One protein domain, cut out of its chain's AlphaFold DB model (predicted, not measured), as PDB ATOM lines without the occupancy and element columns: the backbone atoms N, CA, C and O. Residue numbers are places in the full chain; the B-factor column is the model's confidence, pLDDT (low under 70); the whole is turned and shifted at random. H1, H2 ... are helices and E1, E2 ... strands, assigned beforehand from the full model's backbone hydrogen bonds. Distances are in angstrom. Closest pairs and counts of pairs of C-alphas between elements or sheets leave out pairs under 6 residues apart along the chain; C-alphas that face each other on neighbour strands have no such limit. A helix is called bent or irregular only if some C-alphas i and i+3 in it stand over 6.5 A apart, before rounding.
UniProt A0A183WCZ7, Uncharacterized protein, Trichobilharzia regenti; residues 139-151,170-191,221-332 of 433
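Overview. This is residues 139 to 151, 170 to 191 and 221 to 332 of the 433 residues of an uncharacterized protein of Trichobilharzia regenti (UniProt A0A183WCZ7). What shape do these atoms make? One strongly twisted sheet of eight strands curls into a nearly closed barrel, in which E8 comes round near E1 and E1 runs on into E2, the strand beside E8. H4 packs across the seam over E1 and E8, while the small helices H1, H2 and H3 only graze the sheet. What is it made of? The printed part has 147 residues, with named elements in the order E1 E2 E3 H1 H2 E4 H3 H4 E5 E6 E7 E8; the mixed sheet runs E1, E3, E6, E5, E4, E7, E8, E2, and the class is mixed, helices and strands. It is compact, with a radius of gyration of the C-alphas of 15.7 A and spans of 48 by 33 by 32 A.

Along the chain. Where do the first elements lie? E1 is residues 139 to 142, from C-alpha 139 at (-21.142, -5.231, -10.723); E2 is 145 to 147, E3 172 to 177, H1 179 to 182 and H2 186 to 191. H2 is only just irregular: C-alphas 187 and 190 are 6.54 A apart. What follows? E4 is residues 223 to 230, H3 233 to 236, H4 248 to 255, E5 263 to 274, 30.7 A long, and E6 277 to 284. E7 is residues 300 to 312, 35.0 A, and E8 is 318 to 331, 32.0 A, ending at C-alpha 331, (-35.686, 9.199, -14.059).

Arrangement. How does the sheet turn? It is a folded sheet, bent back into two leaves that face each other: E1 E3 E6 E5 E4 face E8 E2, with E7 as the hinge. E7 bends by 54 degrees at residue 309 and E8 by 82 degrees at residue 323. Which backbone atoms pair? E1 and E3 are antiparallel, with N 142 and O 174 2.9 A apart; in the hairpin E7 and E8, N 303 and O 328 are 2.7 A apart. E8 and E2 are parallel, with N 146 and O 329 2.8 A apart. Where are the helices? H4 is on the sheet, 9.3 A high, and only just over E1 alone, with 4 C-alphas on E1 and 2 on E8; its closest C-alphas to E8 are Leu 255 and Pro 325, 6.1 A. Every O i to N i+4 pair is within hydrogen-bond range in H4; H2 has 0 of 2, and 1 of 3 O i to N i+3 pairs, and H1 and H3 are too short.

Size, cuts and confidence. Where is the printed part cut? Residues 152 to 169 and 192 to 220 are not printed, with C-alpha gaps of 16.6 A and 9.6 A. Which links are long, and where is confidence low? Those from H3 to H4 and from E6 to E7 are long. Mean pLDDT of the printed part is 81.4, and 28 residues are under 70, among them 179 to 191.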
ATOM      1  N   SER A 139     -20.180  -4.366 -11.412       83.56
ATOM      2  CA  SER A 139     -21.142  -5.231 -10.723       83.56
ATOM      3  C   SER A 139     -22.360  -4.451 -10.232       83.56
ATOM      4  O   SER A 139     -23.468  -4.988 -10.233       83.56
ATOM      5  N   GLN A 140     -22.158  -3.189  -9.852       87.06
ATOM      6  CA  GLN A 140     -23.199  -2.303  -9.353       87.06
ATOM      7  C   GLN A 140     -22.864  -0.834  -9.634       87.06
ATOM      8  O   GLN A 140     -21.700  -0.433  -9.613       87.06
ATOM      9  N   VAL A 141     -23.911  -0.039  -9.863       90.94
ATOM     10  CA  VAL A 141     -23.859   1.425  -9.937       90.94
ATOM     11  C   VAL A 141     -24.760   1.988  -8.847       90.94
ATOM     12  O   VAL A 141     -25.931   1.612  -8.768       90.94
ATOM     13  N   SER A 142     -24.228   2.879  -8.014       90.00
ATOM     14  CA  SER A 142     -24.982   3.528  -6.942       90.00
ATOM     15  C   SER A 142     -24.714   5.040  -6.911       90.00
ATOM     16  O   SER A 142     -23.553   5.427  -6.789       90.00
ATOM     17  N   PRO A 143     -25.739   5.905  -7.009       89.56
ATOM     18  CA  PRO A 143     -27.119   5.567  -7.355       89.56
ATOM     19  C   PRO A 143     -27.234   5.091  -8.822       89.56
ATOM     20  O   PRO A 143     -26.411   5.474  -9.654       89.56
ATOM     21  N   PRO A 144     -28.267   4.309  -9.191       88.75
ATOM     22  CA  PRO A 144     -28.461   3.806 -10.561       88.75
ATOM     23  C   PRO A 144     -28.875   4.898 -11.569       88.75
ATOM     24  O   PRO A 144     -29.069   4.629 -12.759       88.75
ATOM     25  N   GLY A 145     -29.049   6.133 -11.102       89.94
ATOM     26  CA  GLY A 145     -29.508   7.247 -11.907       89.94
ATOM     27  C   GLY A 145     -29.702   8.534 -11.112       89.94
ATOM     28  O   GLY A 145     -29.523   8.553  -9.896       89.94
ATOM     29  N   ILE A 146     -30.163   9.576 -11.801       87.50
ATOM     30  CA  ILE A 146     -30.560  10.866 -11.229       87.50
ATOM     31  C   ILE A 146     -32.054  11.095 -11.402       87.50
ATOM     32  O   ILE A 146     -32.598  10.904 -12.488       87.50
ATOM     33  N   HIS A 147     -32.672  11.618 -10.350       85.31
ATOM     34  CA  HIS A 147     -34.031  12.132 -10.394       85.31
ATOM     35  C   HIS A 147     -34.078  13.576 -10.920       85.31
ATOM     36  O   HIS A 147     -33.305  14.414 -10.456       85.31
ATOM     37  N   VAL A 148     -35.005  13.885 -11.832       80.44
ATOM     38  CA  VAL A 148     -35.188  15.240 -12.411       80.44
ATOM     39  C   VAL A 148     -36.570  15.865 -12.154       80.44
ATOM     40  O   VAL A 148     -36.857  16.949 -12.651       80.44
ATOM     41  N   GLY A 149     -37.436  15.214 -11.373       66.62
ATOM     42  CA  GLY A 149     -38.760  15.743 -11.024       66.62
ATOM     43  C   GLY A 149     -38.729  16.816  -9.927       66.62
ATOM     44  O   GLY A 149     -37.839  16.826  -9.074       66.62
ATOM     45  N   LYS A 150     -39.736  17.701  -9.922       57.50
ATOM     46  CA  LYS A 150     -39.938  18.700  -8.861       57.50
ATOM     47  C   LYS A 150     -40.248  18.002  -7.537       57.50
ATOM     48  O   LYS A 150     -41.185  17.211  -7.462       57.50
ATOM     49  N   VAL A 151     -39.498  18.330  -6.490       49.25
ATOM     50  CA  VAL A 151     -39.819  17.927  -5.117       49.25
ATOM     51  C   VAL A 151     -40.751  18.987  -4.537       49.25
ATOM     52  O   VAL A 151     -40.318  20.093  -4.228       49.25
ATOM     53  N   GLN A 170     -24.539  17.933  -8.834       83.81
ATOM     54  CA  GLN A 170     -23.836  16.734  -9.272       83.81
ATOM     55  C   GLN A 170     -23.697  15.777  -8.088       83.81
ATOM     56  O   GLN A 170     -23.289  16.175  -6.998       83.81
ATOM     57  N   GLN A 171     -24.064  14.524  -8.310       84.50
ATOM     58  CA  GLN A 171     -24.044  13.474  -7.303       84.50
ATOM     59  C   GLN A 171     -22.796  12.619  -7.491       84.50
ATOM     60  O   GLN A 171     -22.317  12.450  -8.617       84.50
ATOM     61  N   ASN A 172     -22.282  12.071  -6.392       89.19
ATOM     62  CA  ASN A 172     -21.226  11.075  -6.459       89.19
ATOM     63  C   ASN A 172     -21.830   9.729  -6.881       89.19
ATOM     64  O   ASN A 172     -22.771   9.246  -6.257       89.19
ATOM     65  N   ILE A 173     -21.285   9.146  -7.940       91.69
ATOM     66  CA  ILE A 173     -21.655   7.843  -8.479       91.69
ATOM     67  C   ILE A 173     -20.527   6.880  -8.146       91.69
ATOM     68  O   ILE A 173     -19.370   7.121  -8.489       91.69
ATOM     69  N   ILE A 174     -20.886   5.780  -7.503       92.00
ATOM     70  CA  ILE A 174     -19.992   4.712  -7.081       92.00
ATOM     71  C   ILE A 174     -20.194   3.527  -8.023       92.00
ATOM     72  O   ILE A 174     -21.310   3.025  -8.184       92.00
ATOM     73  N   LEU A 175     -19.108   3.093  -8.655       92.69
ATOM     74  CA  LEU A 175     -19.051   1.908  -9.503       92.69
ATOM     75  C   LEU A 175     -18.302   0.809  -8.764       92.69
ATOM     76  O   LEU A 175     -17.091   0.915  -8.573       92.69
ATOM     77  N   SER A 176     -18.996  -0.260  -8.389       89.38
ATOM     78  CA  SER A 176     -18.357  -1.440  -7.806       89.38
ATOM     79  C   SER A 176     -17.719  -2.271  -8.920       89.38
ATOM     80  O   SER A 176     -18.386  -2.679  -9.877       89.38
ATOM     81  N   LEU A 177     -16.406  -2.486  -8.832       85.69
ATOM     82  CA  LEU A 177     -15.622  -3.112  -9.896       85.69
ATOM     83  C   LEU A 177     -15.491  -4.623  -9.670       85.69
ATOM     84  O   LEU A 177     -15.191  -5.076  -8.565       85.69
ATOM     85  N   ASP A 178     -15.674  -5.417 -10.729       76.06
ATOM     86  CA  ASP A 178     -15.434  -6.860 -10.656       76.06
ATOM     87  C   ASP A 178     -13.936  -7.203 -10.571       76.06
ATOM     88  O   ASP A 178     -13.066  -6.503 -11.092       76.06
ATOM     89  N   THR A 179     -13.642  -8.354  -9.969       66.56
ATOM     90  CA  THR A 179     -12.301  -8.909  -9.725       66.56
ATOM     91  C   THR A 179     -11.375  -8.937 -10.942       66.56
ATOM     92  O   THR A 179     -10.160  -8.796 -10.784       66.56
ATOM     93  N   LEU A 180     -11.911  -9.072 -12.159       66.12
ATOM     94  CA  LEU A 180     -11.116  -9.024 -13.388       66.12
ATOM     95  C   LEU A 180     -10.467  -7.653 -13.612       66.12
ATOM     96  O   LEU A 180      -9.302  -7.595 -14.006       66.12
ATOM     97  N   LEU A 181     -11.172  -6.566 -13.290       62.06
ATOM     98  CA  LEU A 181     -10.632  -5.202 -13.314       62.06
ATOM     99  C   LEU A 181      -9.614  -4.973 -12.178       62.06
ATOM    100  O   LEU A 181      -8.686  -4.182 -12.343       62.06
ATOM    101  N   LEU A 182      -9.738  -5.713 -11.065       55.72
ATOM    102  CA  LEU A 182      -8.879  -5.615  -9.870       55.72
ATOM    103  C   LEU A 182      -7.508  -6.283 -10.015       55.72
ATOM    104  O   LEU A 182      -6.594  -5.987  -9.248       55.72
ATOM    105  N   SER A 183      -7.357  -7.214 -10.960       48.78
ATOM    106  CA  SER A 183      -6.120  -7.984 -11.171       48.78
ATOM    107  C   SER A 183      -4.968  -7.188 -11.814       48.78
ATOM    108  O   SER A 183      -3.887  -7.731 -12.037       48.78
ATOM    109  N   ASN A 184      -5.180  -5.899 -12.093       51.81
ATOM    110  CA  ASN A 184      -4.248  -5.029 -12.804       51.81
ATOM    111  C   ASN A 184      -3.344  -4.235 -11.847       51.81
ATOM    112  O   ASN A 184      -3.745  -3.205 -11.306       51.81
ATOM    113  N   SER A 185      -2.091  -4.664 -11.697       41.53
ATOM    114  CA  SER A 185      -1.057  -3.957 -10.924       41.53
ATOM    115  C   SER A 185      -0.631  -2.610 -11.532       41.53
ATOM    116  O   SER A 185      -0.047  -1.787 -10.838       41.53
ATOM    117  N   ASN A 186      -0.963  -2.325 -12.799       44.69
ATOM    118  CA  ASN A 186      -0.553  -1.084 -13.478       44.69
ATOM    119  C   ASN A 186      -1.497   0.113 -13.268       44.69
ATOM    120  O   ASN A 186      -1.129   1.227 -13.624       44.69
ATOM    121  N   LEU A 187      -2.671  -0.058 -12.640       49.00
ATOM    122  CA  LEU A 187      -3.421   1.096 -12.103       49.00
ATOM    123  C   LEU A 187      -2.699   1.735 -10.898       49.00
ATOM    124  O   LEU A 187      -3.026   2.841 -10.478       49.00
ATOM    125  N   GLN A 188      -1.704   1.032 -10.349       40.16
ATOM    126  CA  GLN A 188      -0.987   1.375  -9.129       40.16
ATOM    127  C   GLN A 188       0.218   2.301  -9.403       40.16
ATOM    128  O   GLN A 188       0.433   3.260  -8.665       40.16
ATOM    129  N   GLU A 189       0.983   2.091 -10.480       39.56
ATOM    130  CA  GLU A 189       2.258   2.806 -10.701       39.56
ATOM    131  C   GLU A 189       2.113   4.281 -11.130       39.56
ATOM    132  O   GLU A 189       2.917   5.122 -10.712       39.56
ATOM    133  N   GLU A 190       1.063   4.651 -11.875       40.75
ATOM    134  CA  GLU A 190       0.830   6.057 -12.259       40.75
ATOM    135  C   GLU A 190       0.333   6.923 -11.088       40.75
ATOM    136  O   GLU A 190       0.591   8.128 -11.051       40.75
ATOM    137  N   TYR A 191      -0.331   6.325 -10.091       36.31
ATOM    138  CA  TYR A 191      -0.866   7.058  -8.937       36.31
ATOM    139  C   TYR A 191       0.176   7.224  -7.816       36.31
ATOM    140  O   TYR A 191       0.289   8.298  -7.219       36.31
ATOM    141  N   GLY A 221       0.351  11.035 -18.937       61.50
ATOM    142  CA  GLY A 221      -0.142   9.933 -18.113       61.50
ATOM    143  C   GLY A 221      -1.616   9.651 -18.375       61.50
ATOM    144  O   GLY A 221      -2.398  10.575 -18.622       61.50
ATOM    145  N   ALA A 222      -1.991   8.375 -18.362       73.44
ATOM    146  CA  ALA A 222      -3.360   7.948 -18.606       73.44
ATOM    147  C   ALA A 222      -4.274   8.326 -17.428       73.44
ATOM    148  O   ALA A 222      -3.881   8.303 -16.263       73.44
ATOM    149  N   ARG A 223      -5.523   8.695 -17.724       87.94
ATOM    150  CA  ARG A 223      -6.536   9.058 -16.721       87.94
ATOM    151  C   ARG A 223      -7.807   8.254 -16.941       87.94
ATOM    152  O   ARG A 223      -8.138   7.903 -18.073       87.94
ATOM    153  N   LEU A 224      -8.515   7.963 -15.854       90.88
ATOM    154  CA  LEU A 224      -9.796   7.271 -15.906       90.88
ATOM    155  C   LEU A 224     -10.951   8.269 -15.929       90.88
ATOM    156  O   LEU A 224     -10.905   9.312 -15.272       90.88
ATOM    157  N   PHE A 225     -11.993   7.923 -16.676       94.62
ATOM    158  CA  PHE A 225     -13.193   8.730 -16.819       94.62
ATOM    159  C   PHE A 225     -14.448   7.867 -16.783       94.62
ATOM    160  O   PHE A 225     -14.507   6.814 -17.416       94.62
ATOM    161  N   CYS A 226     -15.485   8.377 -16.127       96.25
ATOM    162  CA  CYS A 226     -16.854   7.957 -16.368       96.25
ATOM    163  C   CYS A 226     -17.377   8.693 -17.598       96.25
ATOM    164  O   CYS A 226     -17.554   9.911 -17.597       96.25
ATOM    165  N   SER A 227     -17.587   7.943 -18.673       95.94
ATOM    166  CA  SER A 227     -18.057   8.459 -19.954       95.94
ATOM    167  C   SER A 227     -19.537   8.152 -20.116       95.94
ATOM    168  O   SER A 227     -19.918   6.994 -20.289       95.94
ATOM    169  N   PHE A 228     -20.360   9.196 -20.075       96.31
ATOM    170  CA  PHE A 228     -21.803   9.107 -20.264       96.31
ATOM    171  C   PHE A 228     -22.111   9.247 -21.749       96.31
ATOM    172  O   PHE A 228     -21.687  10.210 -22.396       96.31
ATOM    173  N   ARG A 229     -22.825   8.272 -22.301       95.00
ATOM    174  CA  ARG A 229     -23.137   8.162 -23.724       95.00
ATOM    175  C   ARG A 229     -24.630   7.930 -23.924       95.00
ATOM    176  O   ARG A 229     -25.316   7.423 -23.036       95.00
ATOM    177  N   GLU A 230     -25.131   8.295 -25.095       93.94
ATOM    178  CA  GLU A 230     -26.523   8.036 -25.478       93.94
ATOM    179  C   GLU A 230     -26.793   6.525 -25.498       93.94
ATOM    180  O   GLU A 230     -25.972   5.755 -25.993       93.94
ATOM    181  N   ALA A 231     -27.918   6.054 -24.966       91.00
ATOM    182  CA  ALA A 231     -28.261   4.641 -25.104       91.00
ATOM    183  C   ALA A 231     -28.720   4.336 -26.546       91.00
ATOM    184  O   ALA A 231     -29.445   5.136 -27.139       91.00
ATOM    185  N   PRO A 232     -28.334   3.187 -27.134       88.38
ATOM    186  CA  PRO A 232     -28.877   2.759 -28.419       88.38
ATOM    187  C   PRO A 232     -30.376   2.446 -28.302       88.38
ATOM    188  O   PRO A 232     -30.871   2.099 -27.229       88.38
ATOM    189  N   ILE A 233     -31.080   2.472 -29.437       84.69
ATOM    190  CA  ILE A 233     -32.529   2.207 -29.523       84.69
ATOM    191  C   ILE A 233     -32.908   0.866 -28.871       84.69
ATOM    192  O   ILE A 233     -33.923   0.777 -28.185       84.69
ATOM    193  N   SER A 234     -32.052  -0.154 -29.000       80.88
ATOM    194  CA  SER A 234     -32.250  -1.476 -28.390       80.88
ATOM    195  C   SER A 234     -32.304  -1.462 -26.858       80.88
ATOM    196  O   SER A 234     -32.960  -2.315 -26.270       80.88
ATOM    197  N   ILE A 235     -31.628  -0.508 -26.209       81.69
ATOM    198  CA  ILE A 235     -31.691  -0.303 -24.756       81.69
ATOM    199  C   ILE A 235     -32.886   0.586 -24.403       81.69
ATOM    200  O   ILE A 235     -33.583   0.299 -23.437       81.69
ATOM    201  N   LEU A 236     -33.162   1.631 -25.189       80.25
ATOM    202  CA  LEU A 236     -34.268   2.563 -24.925       80.25
ATOM    203  C   LEU A 236     -35.644   1.874 -24.889       80.25
ATOM    204  O   LEU A 236     -36.514   2.297 -24.138       80.25
ATOM    205  N   GLN A 237     -35.833   0.809 -25.670       75.31
ATOM    206  CA  GLN A 237     -37.105   0.078 -25.770       75.31
ATOM    207  C   GLN A 237     -37.238  -1.094 -24.784       75.31
ATOM    208  O   GLN A 237     -38.253  -1.787 -24.781       75.31
ATOM    209  N   TYR A 238     -36.224  -1.362 -23.957       77.06
ATOM    210  CA  TYR A 238     -36.229  -2.538 -23.090       77.06
ATOM    211  C   TYR A 238     -36.987  -2.246 -21.787       77.06
ATOM    212  O   TYR A 238     -36.389  -1.840 -20.794       77.06
ATOM    213  N   GLU A 239     -38.302  -2.479 -21.765       69.38
ATOM    214  CA  GLU A 239     -39.165  -2.255 -20.587       69.38
ATOM    215  C   GLU A 239     -38.667  -2.880 -19.268       69.38
ATOM    216  O   GLU A 239     -38.777  -2.226 -18.224       69.38
ATOM    217  N   PRO A 240     -38.038  -4.080 -19.256       75.25
ATOM    218  CA  PRO A 240     -37.445  -4.624 -18.041       75.25
ATOM    219  C   PRO A 240     -36.347  -3.738 -17.447       75.25
ATOM    220  O   PRO A 240     -35.919  -3.995 -16.324       75.25
ATOM    221  N   LEU A 241     -35.860  -2.717 -18.176       69.69
ATOM    222  CA  LEU A 241     -34.950  -1.695 -17.661       69.69
ATOM    223  C   LEU A 241     -35.617  -0.661 -16.732       69.69
ATOM    224  O   LEU A 241     -34.944   0.160 -16.114       69.69
ATOM    225  N   ILE A 242     -36.930  -0.684 -16.604       67.88
ATOM    226  CA  ILE A 242     -37.652   0.259 -15.751       67.88
ATOM    227  C   ILE A 242     -38.221  -0.501 -14.560       67.88
ATOM    228  O   ILE A 242     -37.978  -0.138 -13.412       67.88
ATOM    229  N   SER A 243     -38.862  -1.639 -14.830       68.75
ATOM    230  CA  SER A 243     -39.564  -2.469 -13.846       68.75
ATOM    231  C   SER A 243     -38.665  -3.198 -12.837       68.75
ATOM    232  O   SER A 243     -39.181  -3.988 -12.054       68.75
ATOM    233  N   GLY A 244     -37.337  -3.017 -12.895       69.19
ATOM    234  CA  GLY A 244     -36.381  -3.679 -11.993       69.19
ATOM    235  C   GLY A 244     -36.383  -5.214 -12.047       69.19
ATOM    236  O   GLY A 244     -35.711  -5.847 -11.241       69.19
ATOM    237  N   THR A 245     -37.089  -5.832 -13.000       76.00
ATOM    238  CA  THR A 245     -37.211  -7.296 -13.103       76.00
ATOM    239  C   THR A 245     -35.974  -7.970 -13.689       76.00
ATOM    240  O   THR A 245     -35.827  -9.186 -13.586       76.00
ATOM    241  N   LEU A 246     -35.095  -7.203 -14.339       78.56
ATOM    242  CA  LEU A 246     -33.860  -7.712 -14.924       78.56
ATOM    243  C   LEU A 246     -32.765  -7.823 -13.857       78.56
ATOM    244  O   LEU A 246     -32.437  -6.835 -13.199       78.56
ATOM    245  N   SER A 247     -32.163  -9.006 -13.720       81.06
ATOM    246  CA  SER A 247     -31.018  -9.196 -12.827       81.06
ATOM    247  C   SER A 247     -29.792  -8.413 -13.327       81.06
ATOM    248  O   SER A 247     -29.593  -8.257 -14.535       81.06
ATOM    249  N   ASN A 248     -28.914  -7.968 -12.417       78.00
ATOM    250  CA  ASN A 248     -27.644  -7.324 -12.800       78.00
ATOM    251  C   ASN A 248     -26.777  -8.233 -13.692       78.00
ATOM    252  O   ASN A 248     -26.051  -7.758 -14.562       78.00
ATOM    253  N   PHE A 249     -26.879  -9.552 -13.517       78.62
ATOM    254  CA  PHE A 249     -26.167 -10.525 -14.341       78.62
ATOM    255  C   PHE A 249     -26.644 -10.517 -15.800       78.62
ATOM    256  O   PHE A 249     -25.821 -10.478 -16.718       78.62
ATOM    257  N   ASP A 250     -27.959 -10.510 -16.024       82.25
ATOM    258  CA  ASP A 250     -28.531 -10.482 -17.373       82.25
ATOM    259  C   ASP A 250     -28.316  -9.125 -18.044       82.25
ATOM    260  O   ASP A 250     -27.965  -9.066 -19.224       82.25
ATOM    261  N   LEU A 251     -28.414  -8.038 -17.274       82.19
ATOM    262  CA  LEU A 251     -28.063  -6.698 -17.734       82.19
ATOM    263  C   LEU A 251     -26.615  -6.645 -18.243       82.19
ATOM    264  O   LEU A 251     -26.359  -6.179 -19.353       82.19
ATOM    265  N   ASN A 252     -25.668  -7.186 -17.477       81.44
ATOM    266  CA  ASN A 252     -24.256  -7.178 -17.847       81.44
ATOM    267  C   ASN A 252     -23.974  -7.977 -19.130       81.44
ATOM    268  O   ASN A 252     -23.159  -7.551 -19.950       81.44
ATOM    269  N   LYS A 253     -24.688  -9.084 -19.379       80.62
ATOM    270  CA  LYS A 253     -24.586  -9.818 -20.656       80.62
ATOM    271  C   LYS A 253     -25.010  -8.975 -21.858       80.62
ATOM    272  O   LYS A 253     -24.397  -9.086 -22.925       80.62
ATOM    273  N   ILE A 254     -26.047  -8.155 -21.693       82.88
ATOM    274  CA  ILE A 254     -26.520  -7.240 -22.735       82.88
ATOM    275  C   ILE A 254     -25.456  -6.161 -22.967       82.88
ATOM    276  O   ILE A 254     -24.963  -6.019 -24.086       82.88
ATOM    277  N   LEU A 255     -25.033  -5.473 -21.902       84.00
ATOM    278  CA  LEU A 255     -24.137  -4.313 -21.966       84.00
ATOM    279  C   LEU A 255     -22.764  -4.612 -22.584       84.00
ATOM    280  O   LEU A 255     -22.241  -3.794 -23.335       84.00
ATOM    281  N   VAL A 256     -22.196  -5.795 -22.343       78.81
ATOM    282  CA  VAL A 256     -20.893  -6.210 -22.906       78.81
ATOM    283  C   VAL A 256     -20.882  -6.244 -24.442       78.81
ATOM    284  O   VAL A 256     -19.824  -6.136 -25.064       78.81
ATOM    285  N   SER A 257     -22.051  -6.407 -25.064       77.50
ATOM    286  CA  SER A 257     -22.193  -6.479 -26.523       77.50
ATOM    287  C   SER A 257     -22.494  -5.122 -27.161       77.50
ATOM    288  O   SER A 257     -22.548  -5.025 -28.386       77.50
ATOM    289  N   VAL A 258     -22.748  -4.092 -26.352       81.62
ATOM    290  CA  VAL A 258     -23.242  -2.802 -26.831       81.62
ATOM    291  C   VAL A 258     -22.061  -1.957 -27.310       81.62
ATOM    292  O   VAL A 258     -21.103  -1.767 -26.558       81.62
ATOM    293  N   PRO A 259     -22.087  -1.440 -28.550       80.38
ATOM    294  CA  PRO A 259     -21.025  -0.573 -29.037       80.38
ATOM    295  C   PRO A 259     -21.033   0.773 -28.304       80.38
ATOM    296  O   PRO A 259     -22.063   1.243 -27.820       80.38
ATOM    297  N   ARG A 260     -19.873   1.436 -28.264       86.06
ATOM    298  CA  ARG A 260     -19.780   2.815 -27.772       86.06
ATOM    299  C   ARG A 260     -20.533   3.749 -28.719       86.06
ATOM    300  O   ARG A 260     -20.173   3.884 -29.883       86.06
ATOM    301  N   THR A 261     -21.555   4.401 -28.190       90.50
ATOM    302  CA  THR A 261     -22.386   5.408 -28.858       90.50
ATOM    303  C   THR A 261     -21.814   6.818 -28.671       90.50
ATOM    304  O   THR A 261     -20.719   7.001 -28.123       90.50
ATOM    305  N   ARG A 262     -22.543   7.841 -29.133       92.81
ATOM    306  CA  ARG A 262     -22.144   9.246 -29.018       92.81
ATOM    307  C   ARG A 262     -21.893   9.643 -27.560       92.81
ATOM    308  O   ARG A 262     -22.687   9.349 -26.671       92.81
ATOM    309  N   LEU A 263     -20.769  10.321 -27.333       94.88
ATOM    310  CA  LEU A 263     -20.385  10.847 -26.026       94.88
ATOM    311  C   LEU A 263     -21.209  12.093 -25.682       94.88
ATOM    312  O   LEU A 263     -21.239  13.039 -26.465       94.88
ATOM    313  N   ILE A 264     -21.820  12.099 -24.497       95.31
ATOM    314  CA  ILE A 264     -22.528  13.254 -23.930       95.31
ATOM    315  C   ILE A 264     -21.543  14.096 -23.120       95.31
ATOM    316  O   ILE A 264     -21.355  15.286 -23.373       95.31
ATOM    317  N   THR A 265     -20.898  13.467 -22.134       95.38
ATOM    318  CA  THR A 265     -19.896  14.106 -21.280       95.38
ATOM    319  C   THR A 265     -18.991  13.071 -20.619       95.38
ATOM    320  O   THR A 265     -19.330  11.887 -20.537       95.38
ATOM    321  N   ARG A 266     -17.847  13.531 -20.113       94.69
ATOM    322  CA  ARG A 266     -16.942  12.757 -19.263       94.69
ATOM    323  C   ARG A 266     -16.778  13.442 -17.923       94.69
ATOM    324  O   ARG A 266     -16.626  14.659 -17.864       94.69
ATOM    325  N   THR A 267     -16.732  12.648 -16.869       94.81
ATOM    326  CA  THR A 267     -16.288  13.090 -15.549       94.81
ATOM    327  C   THR A 267     -15.098  12.252 -15.118       94.81
ATOM    328  O   THR A 267     -14.954  11.099 -15.527       94.81
ATOM    329  N   VAL A 268     -14.181  12.858 -14.367       93.56
ATOM    330  CA  VAL A 268     -12.986  12.158 -13.883       93.56
ATOM    331  C   VAL A 268     -13.428  11.022 -12.963       93.56
ATOM    332  O   VAL A 268     -14.300  11.226 -12.119       93.56
ATOM    333  N   ALA A 269     -12.839   9.844 -13.154       92.56
ATOM    334  CA  ALA A 269     -13.049   8.691 -12.291       92.56
ATOM    335  C   ALA A 269     -11.869   8.547 -11.329       92.56
ATOM    336  O   ALA A 269     -10.722   8.377 -11.756       92.56
ATOM    337  N   GLU A 270     -12.155   8.597 -10.034       89.31
ATOM    338  CA  GLU A 270     -11.179   8.369  -8.974       89.31
ATOM    339  C   GLU A 270     -11.354   6.968  -8.400       89.31
ATOM    340  O   GLU A 270     -12.460   6.550  -8.069       89.31
ATOM    341  N   LEU A 271     -10.260   6.219  -8.288       85.38
ATOM    342  CA  LEU A 271     -10.307   4.876  -7.722       85.38
ATOM    343  C   LEU A 271     -10.209   4.939  -6.201       85.38
ATOM    344  O   LEU A 271      -9.282   5.544  -5.657       85.38
ATOM    345  N   SER A 272     -11.127   4.251  -5.531       81.06
ATOM    346  CA  SER A 272     -11.039   3.947  -4.109       81.06
ATOM    347  C   SER A 272     -10.454   2.551  -3.921       81.06
ATOM    348  O   SER A 272     -10.758   1.607  -4.657       81.06
ATOM    349  N   TYR A 273      -9.562   2.427  -2.941       75.31
ATOM    350  CA  TYR A 273      -8.777   1.221  -2.716       75.31
ATOM    351  C   TYR A 273      -9.087   0.625  -1.350       75.31
ATOM    352  O   TYR A 273      -8.990   1.301  -0.328       75.31
ATOM    353  N   THR A 274      -9.320  -0.682  -1.320       73.56
ATOM    354  CA  THR A 274      -9.396  -1.464  -0.084       73.56
ATOM    355  C   THR A 274      -8.301  -2.518  -0.133       73.56
ATOM    356  O   THR A 274      -8.158  -3.234  -1.125       73.56
ATOM    357  N   SER A 275      -7.457  -2.584   0.900       68.44
ATOM    358  CA  SER A 275      -6.330  -3.533   0.960       68.44
ATOM    359  C   SER A 275      -5.426  -3.498  -0.287       68.44
ATOM    360  O   SER A 275      -4.984  -4.533  -0.782       68.44
ATOM    361  N   ARG A 276      -5.159  -2.287  -0.809       61.59
ATOM    362  CA  ARG A 276      -4.355  -2.013  -2.021       61.59
ATOM    363  C   ARG A 276      -4.923  -2.552  -3.347       61.59
ATOM    364  O   ARG A 276      -4.184  -2.588  -4.327       61.59
ATOM    365  N   LYS A 277      -6.207  -2.920  -3.409       58.53
ATOM    366  CA  LYS A 277      -6.918  -3.265  -4.655       58.53
ATOM    367  C   LYS A 277      -8.032  -2.244  -4.928       58.53
ATOM    368  O   LYS A 277      -8.696  -1.852  -3.969       58.53
ATOM    369  N   PRO A 278      -8.214  -1.779  -6.178       61.16
ATOM    370  CA  PRO A 278      -9.176  -0.720  -6.496       61.16
ATOM    371  C   PRO A 278     -10.611  -1.251  -6.524       61.16
ATOM    372  O   PRO A 278     -11.067  -1.660  -7.575       61.16
ATOM    373  N   VAL A 279     -11.331  -1.284  -5.406       78.56
ATOM    374  CA  VAL A 279     -12.653  -1.943  -5.338       78.56
ATOM    375  C   VAL A 279     -13.756  -1.112  -5.997       78.56
ATOM    376  O   VAL A 279     -14.710  -1.667  -6.545       78.56
ATOM    377  N   GLU A 280     -13.610   0.212  -5.986       88.19
ATOM    378  CA  GLU A 280     -14.643   1.135  -6.449       88.19
ATOM    379  C   GLU A 280     -14.047   2.249  -7.310       88.19
ATOM    380  O   GLU A 280     -12.908   2.679  -7.104       88.19
ATOM    381  N   ALA A 281     -14.827   2.737  -8.273       90.50
ATOM    382  CA  ALA A 281     -14.552   3.984  -8.977       90.50
ATOM    383  C   ALA A 281     -15.631   5.016  -8.635       90.50
ATOM    384  O   ALA A 281     -16.822   4.733  -8.755       90.50
ATOM    385  N   HIS A 282     -15.206   6.210  -8.237       92.62
ATOM    386  CA  HIS A 282     -16.064   7.336  -7.894       92.62
ATOM    387  C   HIS A 282     -16.022   8.373  -9.005       92.62
ATOM    388  O   HIS A 282     -14.949   8.775  -9.457       92.62
ATOM    389  N   CYS A 283     -17.195   8.813  -9.436       94.94
ATOM    390  CA  CYS A 283     -17.356   9.776 -10.510       94.94
ATOM    391  C   CYS A 283     -18.458  10.765 -10.168       94.94
ATOM    392  O   CYS A 283     -19.468  10.395  -9.579       94.94
ATOM    393  N   LEU A 284     -18.333  12.004 -10.630       93.38
ATOM    394  CA  LEU A 284     -19.466  12.923 -10.594       93.38
ATOM    395  C   LEU A 284     -20.454  12.592 -11.711       93.38
ATOM    396  O   LEU A 284     -20.066  12.208 -12.818       93.38
ATOM    397  N   SER A 285     -21.736  12.786 -11.440       91.00
ATOM    398  CA  SER A 285     -22.765  12.757 -12.470       91.00
ATOM    399  C   SER A 285     -22.598  13.893 -13.496       91.00
ATOM    400  O   SER A 285     -21.896  14.871 -13.223       91.00
ATOM    401  N   PRO A 286     -23.230  13.818 -14.685       92.62
ATOM    402  CA  PRO A 286     -23.165  14.891 -15.680       92.62
ATOM    403  C   PRO A 286     -23.604  16.249 -15.110       92.62
ATOM    404  O   PRO A 286     -24.527  16.288 -14.303       92.62
ATOM    405  N   PRO A 287     -23.014  17.382 -15.508       88.62
ATOM    406  CA  PRO A 287     -23.545  18.689 -15.125       88.62
ATOM    407  C   PRO A 287     -24.934  18.912 -15.749       88.62
ATOM    408  O   PRO A 287     -25.209  18.384 -16.828       88.62
ATOM    409  N   ALA A 288     -25.782  19.731 -15.113       84.81
ATOM    410  CA  ALA A 288     -27.156  19.995 -15.573       84.81
ATOM    411  C   ALA A 288     -27.227  20.399 -17.053       84.81
ATOM    412  O   ALA A 288     -28.058  19.895 -17.798       84.81
ATOM    413  N   SER A 289     -26.292  21.240 -17.502       86.00
ATOM    414  CA  SER A 289     -26.214  21.733 -18.884       86.00
ATOM    415  C   SER A 289     -25.948  20.652 -19.938       86.00
ATOM    416  O   SER A 289     -26.096  20.910 -21.131       86.00
ATOM    417  N   LYS A 290     -25.511  19.461 -19.522       90.62
ATOM    418  CA  LYS A 290     -25.226  18.317 -20.399       90.62
ATOM    419  C   LYS A 290     -26.218  17.172 -20.215       90.62
ATOM    420  O   LYS A 290     -26.091  16.175 -20.920       90.62
ATOM    421  N   LEU A 291     -27.166  17.275 -19.283       87.94
ATOM    422  CA  LEU A 291     -28.176  16.240 -19.101       87.94
ATOM    423  C   LEU A 291     -29.180  16.285 -20.260       87.94
ATOM    424  O   LEU A 291     -29.738  17.348 -20.538       87.94
ATOM    425  N   PRO A 292     -29.433  15.157 -20.945       91.00
ATOM    426  CA  PRO A 292     -30.531  15.086 -21.893       91.00
ATOM    427  C   PRO A 292     -31.873  15.257 -21.176       91.00
ATOM    428  O   PRO A 292     -32.048  14.851 -20.025       91.00
ATOM    429  N   ARG A 293     -32.827  15.873 -21.875       88.00
ATOM    430  CA  ARG A 293     -34.166  16.126 -21.346       88.00
ATOM    431  C   ARG A 293     -34.971  14.827 -21.312       88.00
ATOM    432  O   ARG A 293     -35.038  14.119 -22.313       88.00
ATOM    433  N   LEU A 294     -35.591  14.546 -20.168       88.69
ATOM    434  CA  LEU A 294     -36.603  13.501 -20.034       88.69
ATOM    435  C   LEU A 294     -37.948  14.052 -20.532       88.69
ATOM    436  O   LEU A 294     -38.345  15.142 -20.123       88.69
ATOM    437  N   GLU A 295     -38.609  13.330 -21.436       87.19
ATOM    438  CA  GLU A 295     -39.964  13.661 -21.898       87.19
ATOM    439  C   GLU A 295     -40.981  13.475 -20.761       87.19
ATOM    440  O   GLU A 295     -40.827  12.584 -19.925       87.19
ATOM    441  N   ASP A 296     -42.021  14.312 -20.720       80.56
ATOM    442  CA  ASP A 296     -42.953  14.380 -19.584       80.56
ATOM    443  C   ASP A 296     -43.792  13.100 -19.399       80.56
ATOM    444  O   ASP A 296     -44.290  12.848 -18.304       80.56
ATOM    445  N   ASP A 297     -43.942  12.280 -20.440       83.44
ATOM    446  CA  ASP A 297     -44.645  10.992 -20.422       83.44
ATOM    447  C   ASP A 297     -43.724   9.802 -20.093       83.44
ATOM    448  O   ASP A 297     -44.201   8.683 -19.881       83.44
ATOM    449  N   LYS A 298     -42.402  10.010 -20.055       86.50
ATOM    450  CA  LYS A 298     -41.421   8.942 -19.841       86.50
ATOM    451  C   LYS A 298     -41.007   8.858 -18.378       86.50
ATOM    452  O   LYS A 298     -40.615   9.837 -17.752       86.50
ATOM    453  N   VAL A 299     -40.995   7.633 -17.849       88.94
ATOM    454  CA  VAL A 299     -40.501   7.351 -16.490       88.94
ATOM    455  C   VAL A 299     -38.993   7.554 -16.391       88.94
ATOM    456  O   VAL A 299     -38.491   8.069 -15.390       88.94
ATOM    457  N   SER A 300     -38.255   7.128 -17.417       91.25
ATOM    458  CA  SER A 300     -36.800   7.197 -17.417       91.25
ATOM    459  C   SER A 300     -36.199   7.229 -18.812       91.25
ATOM    460  O   SER A 300     -36.732   6.625 -19.740       91.25
ATOM    461  N   LEU A 301     -35.025   7.840 -18.904       91.12
ATOM    462  CA  LEU A 301     -34.149   7.858 -20.059       91.12
ATOM    463  C   LEU A 301     -32.822   7.178 -19.677       91.12
ATOM    464  O   LEU A 301     -32.017   7.779 -18.954       91.12
ATOM    465  N   PRO A 302     -32.580   5.925 -20.104       92.19
ATOM    466  CA  PRO A 302     -31.325   5.248 -19.821       92.19
ATOM    467  C   PRO A 302     -30.183   5.842 -20.649       92.19
ATOM    468  O   PRO A 302     -30.334   6.166 -21.826       92.19
ATOM    469  N   LEU A 303     -29.014   5.932 -20.029       93.12
ATOM    470  CA  LEU A 303     -27.737   6.320 -20.611       93.12
ATOM    471  C   LEU A 303     -26.755   5.158 -20.479       93.12
ATOM    472  O   LEU A 303     -26.792   4.375 -19.523       93.12
ATOM    473  N   LEU A 304     -25.840   5.068 -21.436       93.38
ATOM    474  CA  LEU A 304     -24.755   4.105 -21.396       93.38
ATOM    475  C   LEU A 304     -23.569   4.730 -20.656       93.38
ATOM    476  O   LEU A 304     -23.046   5.765 -21.072       93.38
ATOM    477  N   LEU A 305     -23.139   4.103 -19.566       94.62
ATOM    478  CA  LEU A 305     -22.005   4.550 -18.766       94.62
ATOM    479  C   LEU A 305     -20.811   3.636 -19.033       94.62
ATOM    480  O   LEU A 305     -20.912   2.425 -18.883       94.62
ATOM    481  N   TRP A 306     -19.671   4.204 -19.402       93.44
ATOM    482  CA  TRP A 306     -18.425   3.455 -19.554       93.44
ATOM    483  C   TRP A 306     -17.365   3.968 -18.596       93.44
ATOM    484  O   TRP A 306     -17.107   5.170 -18.549       93.44
ATOM    485  N   LEU A 307     -16.691   3.048 -17.909       92.75
ATOM    486  CA  LEU A 307     -15.395   3.341 -17.317       92.75
ATOM    487  C   LEU A 307     -14.350   3.283 -18.436       92.75
ATOM    488  O   LEU A 307     -14.102   2.219 -19.009       92.75
ATOM    489  N   GLU A 308     -13.771   4.429 -18.784       91.75
ATOM    490  CA  GLU A 308     -12.816   4.562 -19.884       91.75
ATOM    491  C   GLU A 308     -11.435   4.985 -19.383       91.75
ATOM    492  O   GLU A 308     -11.316   5.843 -18.508       91.75
ATOM    493  N   LYS A 309     -10.386   4.416 -19.979       88.81
ATOM    494  CA  LYS A 309      -9.008   4.892 -19.840       88.81
ATOM    495  C   LYS A 309      -8.689   5.791 -21.024       88.81
ATOM    496  O   LYS A 309      -8.808   5.359 -22.166       88.81
ATOM    497  N   VAL A 310      -8.277   7.022 -20.760       90.06
ATOM    498  CA  VAL A 310      -7.885   7.987 -21.789       90.06
ATOM    499  C   VAL A 310      -6.409   8.307 -21.609       90.06
ATOM    500  O   VAL A 310      -5.998   8.768 -20.545       90.06
ATOM    501  N   SER A 311      -5.611   8.053 -22.640       86.00
ATOM    502  CA  SER A 311      -4.211   8.468 -22.711       86.00
ATOM    503  C   SER A 311      -4.009   9.449 -23.862       86.00
ATOM    504  O   SER A 311      -4.639   9.334 -24.911       86.00
ATOM    505  N   VAL A 312      -3.144  10.440 -23.651       82.38
ATOM    506  CA  VAL A 312      -2.789  11.439 -24.666       82.38
ATOM    507  C   VAL A 312      -1.405  11.092 -25.195       82.38
ATOM    508  O   VAL A 312      -0.451  11.009 -24.421       82.38
ATOM    509  N   THR A 313      -1.291  10.852 -26.498       77.44
ATOM    510  CA  THR A 313       0.004  10.624 -27.156       77.44
ATOM    511  C   THR A 313       0.625  11.952 -27.596       77.44
ATOM    512  O   THR A 313      -0.063  12.966 -27.693       77.44
ATOM    513  N   GLY A 314       1.929  11.961 -27.906       65.31
ATOM    514  CA  GLY A 314       2.672  13.173 -28.297       65.31
ATOM    515  C   GLY A 314       2.138  13.923 -29.531       65.31
ATOM    516  O   GLY A 314       2.554  15.047 -29.783       65.31
ATOM    517  N   SER A 315       1.196  13.335 -30.273       71.06
ATOM    518  CA  SER A 315       0.451  13.946 -31.382       71.06
ATOM    519  C   SER A 315      -0.855  14.646 -30.958       71.06
ATOM    520  O   SER A 315      -1.654  14.988 -31.824       71.06
ATOM    521  N   ASN A 316      -1.118  14.822 -29.654       68.81
ATOM    522  CA  ASN A 316      -2.400  15.283 -29.089       68.81
ATOM    523  C   ASN A 316      -3.614  14.408 -29.458       68.81
ATOM    524  O   ASN A 316      -4.760  14.833 -29.315       68.81
ATOM    525  N   THR A 317      -3.393  13.176 -29.919       79.56
ATOM    526  CA  THR A 317      -4.482  12.234 -30.192       79.56
ATOM    527  C   THR A 317      -4.848  11.478 -28.919       79.56
ATOM    528  O   THR A 317      -3.986  10.870 -28.280       79.56
ATOM    529  N   GLU A 318      -6.131  11.505 -28.556       84.69
ATOM    530  CA  GLU A 318      -6.656  10.726 -27.436       84.69
ATOM    531  C   GLU A 318      -6.830   9.261 -27.832       84.69
ATOM    532  O   GLU A 318      -7.575   8.919 -28.753       84.69
ATOM    533  N   VAL A 319      -6.192   8.374 -27.079       87.25
ATOM    534  CA  VAL A 319      -6.411   6.936 -27.169       87.25
ATOM    535  C   VAL A 319      -7.369   6.535 -26.055       87.25
ATOM    536  O   VAL A 319      -7.063   6.669 -24.872       87.25
ATOM    537  N   VAL A 320      -8.551   6.049 -26.443       89.94
ATOM    538  CA  VAL A 320      -9.653   5.759 -25.517       89.94
ATOM    539  C   VAL A 320      -9.909   4.258 -25.425       89.94
ATOM    540  O   VAL A 320     -10.423   3.636 -26.361       89.94
ATOM    541  N   GLY A 321      -9.622   3.704 -24.255       88.19
ATOM    542  CA  GLY A 321      -9.914   2.338 -23.856       88.19
ATOM    543  C   GLY A 321     -11.237   2.187 -23.123       88.19
ATOM    544  O   GLY A 321     -11.509   2.941 -22.198       88.19
ATOM    545  N   ALA A 322     -12.047   1.206 -23.506       88.81
ATOM    546  CA  ALA A 322     -13.320   0.876 -22.876       88.81
ATOM    547  C   ALA A 322     -13.116  -0.242 -21.841       88.81
ATOM    548  O   ALA A 322     -12.994  -1.403 -22.210       88.81
ATOM    549  N   LEU A 323     -13.029   0.075 -20.549       87.50
ATOM    550  CA  LEU A 323     -12.707  -0.932 -19.531       87.50
ATOM    551  C   LEU A 323     -13.920  -1.794 -19.191       87.50
ATOM    552  O   LEU A 323     -13.838  -3.018 -19.263       87.50
ATOM    553  N   ALA A 324     -15.040  -1.160 -18.843       87.69
ATOM    554  CA  ALA A 324     -16.279  -1.857 -18.519       87.69
ATOM    555  C   ALA A 324     -17.511  -0.963 -18.737       87.69
ATOM    556  O   ALA A 324     -17.443   0.240 -18.454       87.69
ATOM    557  N   PRO A 325     -18.626  -1.534 -19.226       90.94
ATOM    558  CA  PRO A 325     -19.891  -0.831 -19.359       90.94
ATOM    559  C   PRO A 325     -20.767  -0.971 -18.111       90.94
ATOM    560  O   PRO A 325     -20.674  -1.941 -17.360       90.94
ATOM    561  N   ALA A 326     -21.678  -0.021 -17.960       91.44
ATOM    562  CA  ALA A 326     -22.769   0.001 -17.005       91.44
ATOM    563  C   ALA A 326     -23.956   0.790 -17.584       91.44
ATOM    564  O   ALA A 326     -23.859   1.409 -18.649       91.44
ATOM    565  N   ILE A 327     -25.080   0.787 -16.867       91.06
ATOM    566  CA  ILE A 327     -26.233   1.629 -17.183       91.06
ATOM    567  C   ILE A 327     -26.416   2.688 -16.102       91.06
ATOM    568  O   ILE A 327     -26.228   2.421 -14.918       91.06
ATOM    569  N   PHE A 328     -26.797   3.887 -16.523       92.44
ATOM    570  CA  PHE A 328     -27.129   4.992 -15.637       92.44
ATOM    571  C   PHE A 328     -28.340   5.708 -16.209       92.44
ATOM    572  O   PHE A 328     -28.365   5.947 -17.407       92.44
ATOM    573  N   SER A 329     -29.356   6.036 -15.417       91.62
ATOM    574  CA  SER A 329     -30.602   6.587 -15.974       91.62
ATOM    575  C   SER A 329     -30.936   7.963 -15.432       91.62
ATOM    576  O   SER A 329     -30.670   8.275 -14.279       91.62
ATOM    577  N   ILE A 330     -31.581   8.777 -16.250       90.94
ATOM    578  CA  ILE A 330     -32.339   9.927 -15.762       90.94
ATOM    579  C   ILE A 330     -33.757   9.430 -15.534       90.94
ATOM    580  O   ILE A 330     -34.299   8.761 -16.406       90.94
ATOM    581  N   TYR A 331     -34.353   9.698 -14.380       89.62
ATOM    582  CA  TYR A 331     -35.686   9.199 -14.059       89.62
ATOM    583  C   TYR A 331     -36.529  10.235 -13.329       89.62
ATOM    584  O   TYR A 331     -36.030  11.224 -12.792       89.62
ATOM    585  N   ASN A 332     -37.832   9.992 -13.303       88.00
ATOM    586  CA  ASN A 332     -38.775  10.778 -12.532       88.00
ATOM    587  C   ASN A 332     -39.726   9.838 -11.782       88.00
ATOM    588  O   ASN A 332     -40.514   9.123 -12.402       88.00
TER     589      ASN A 332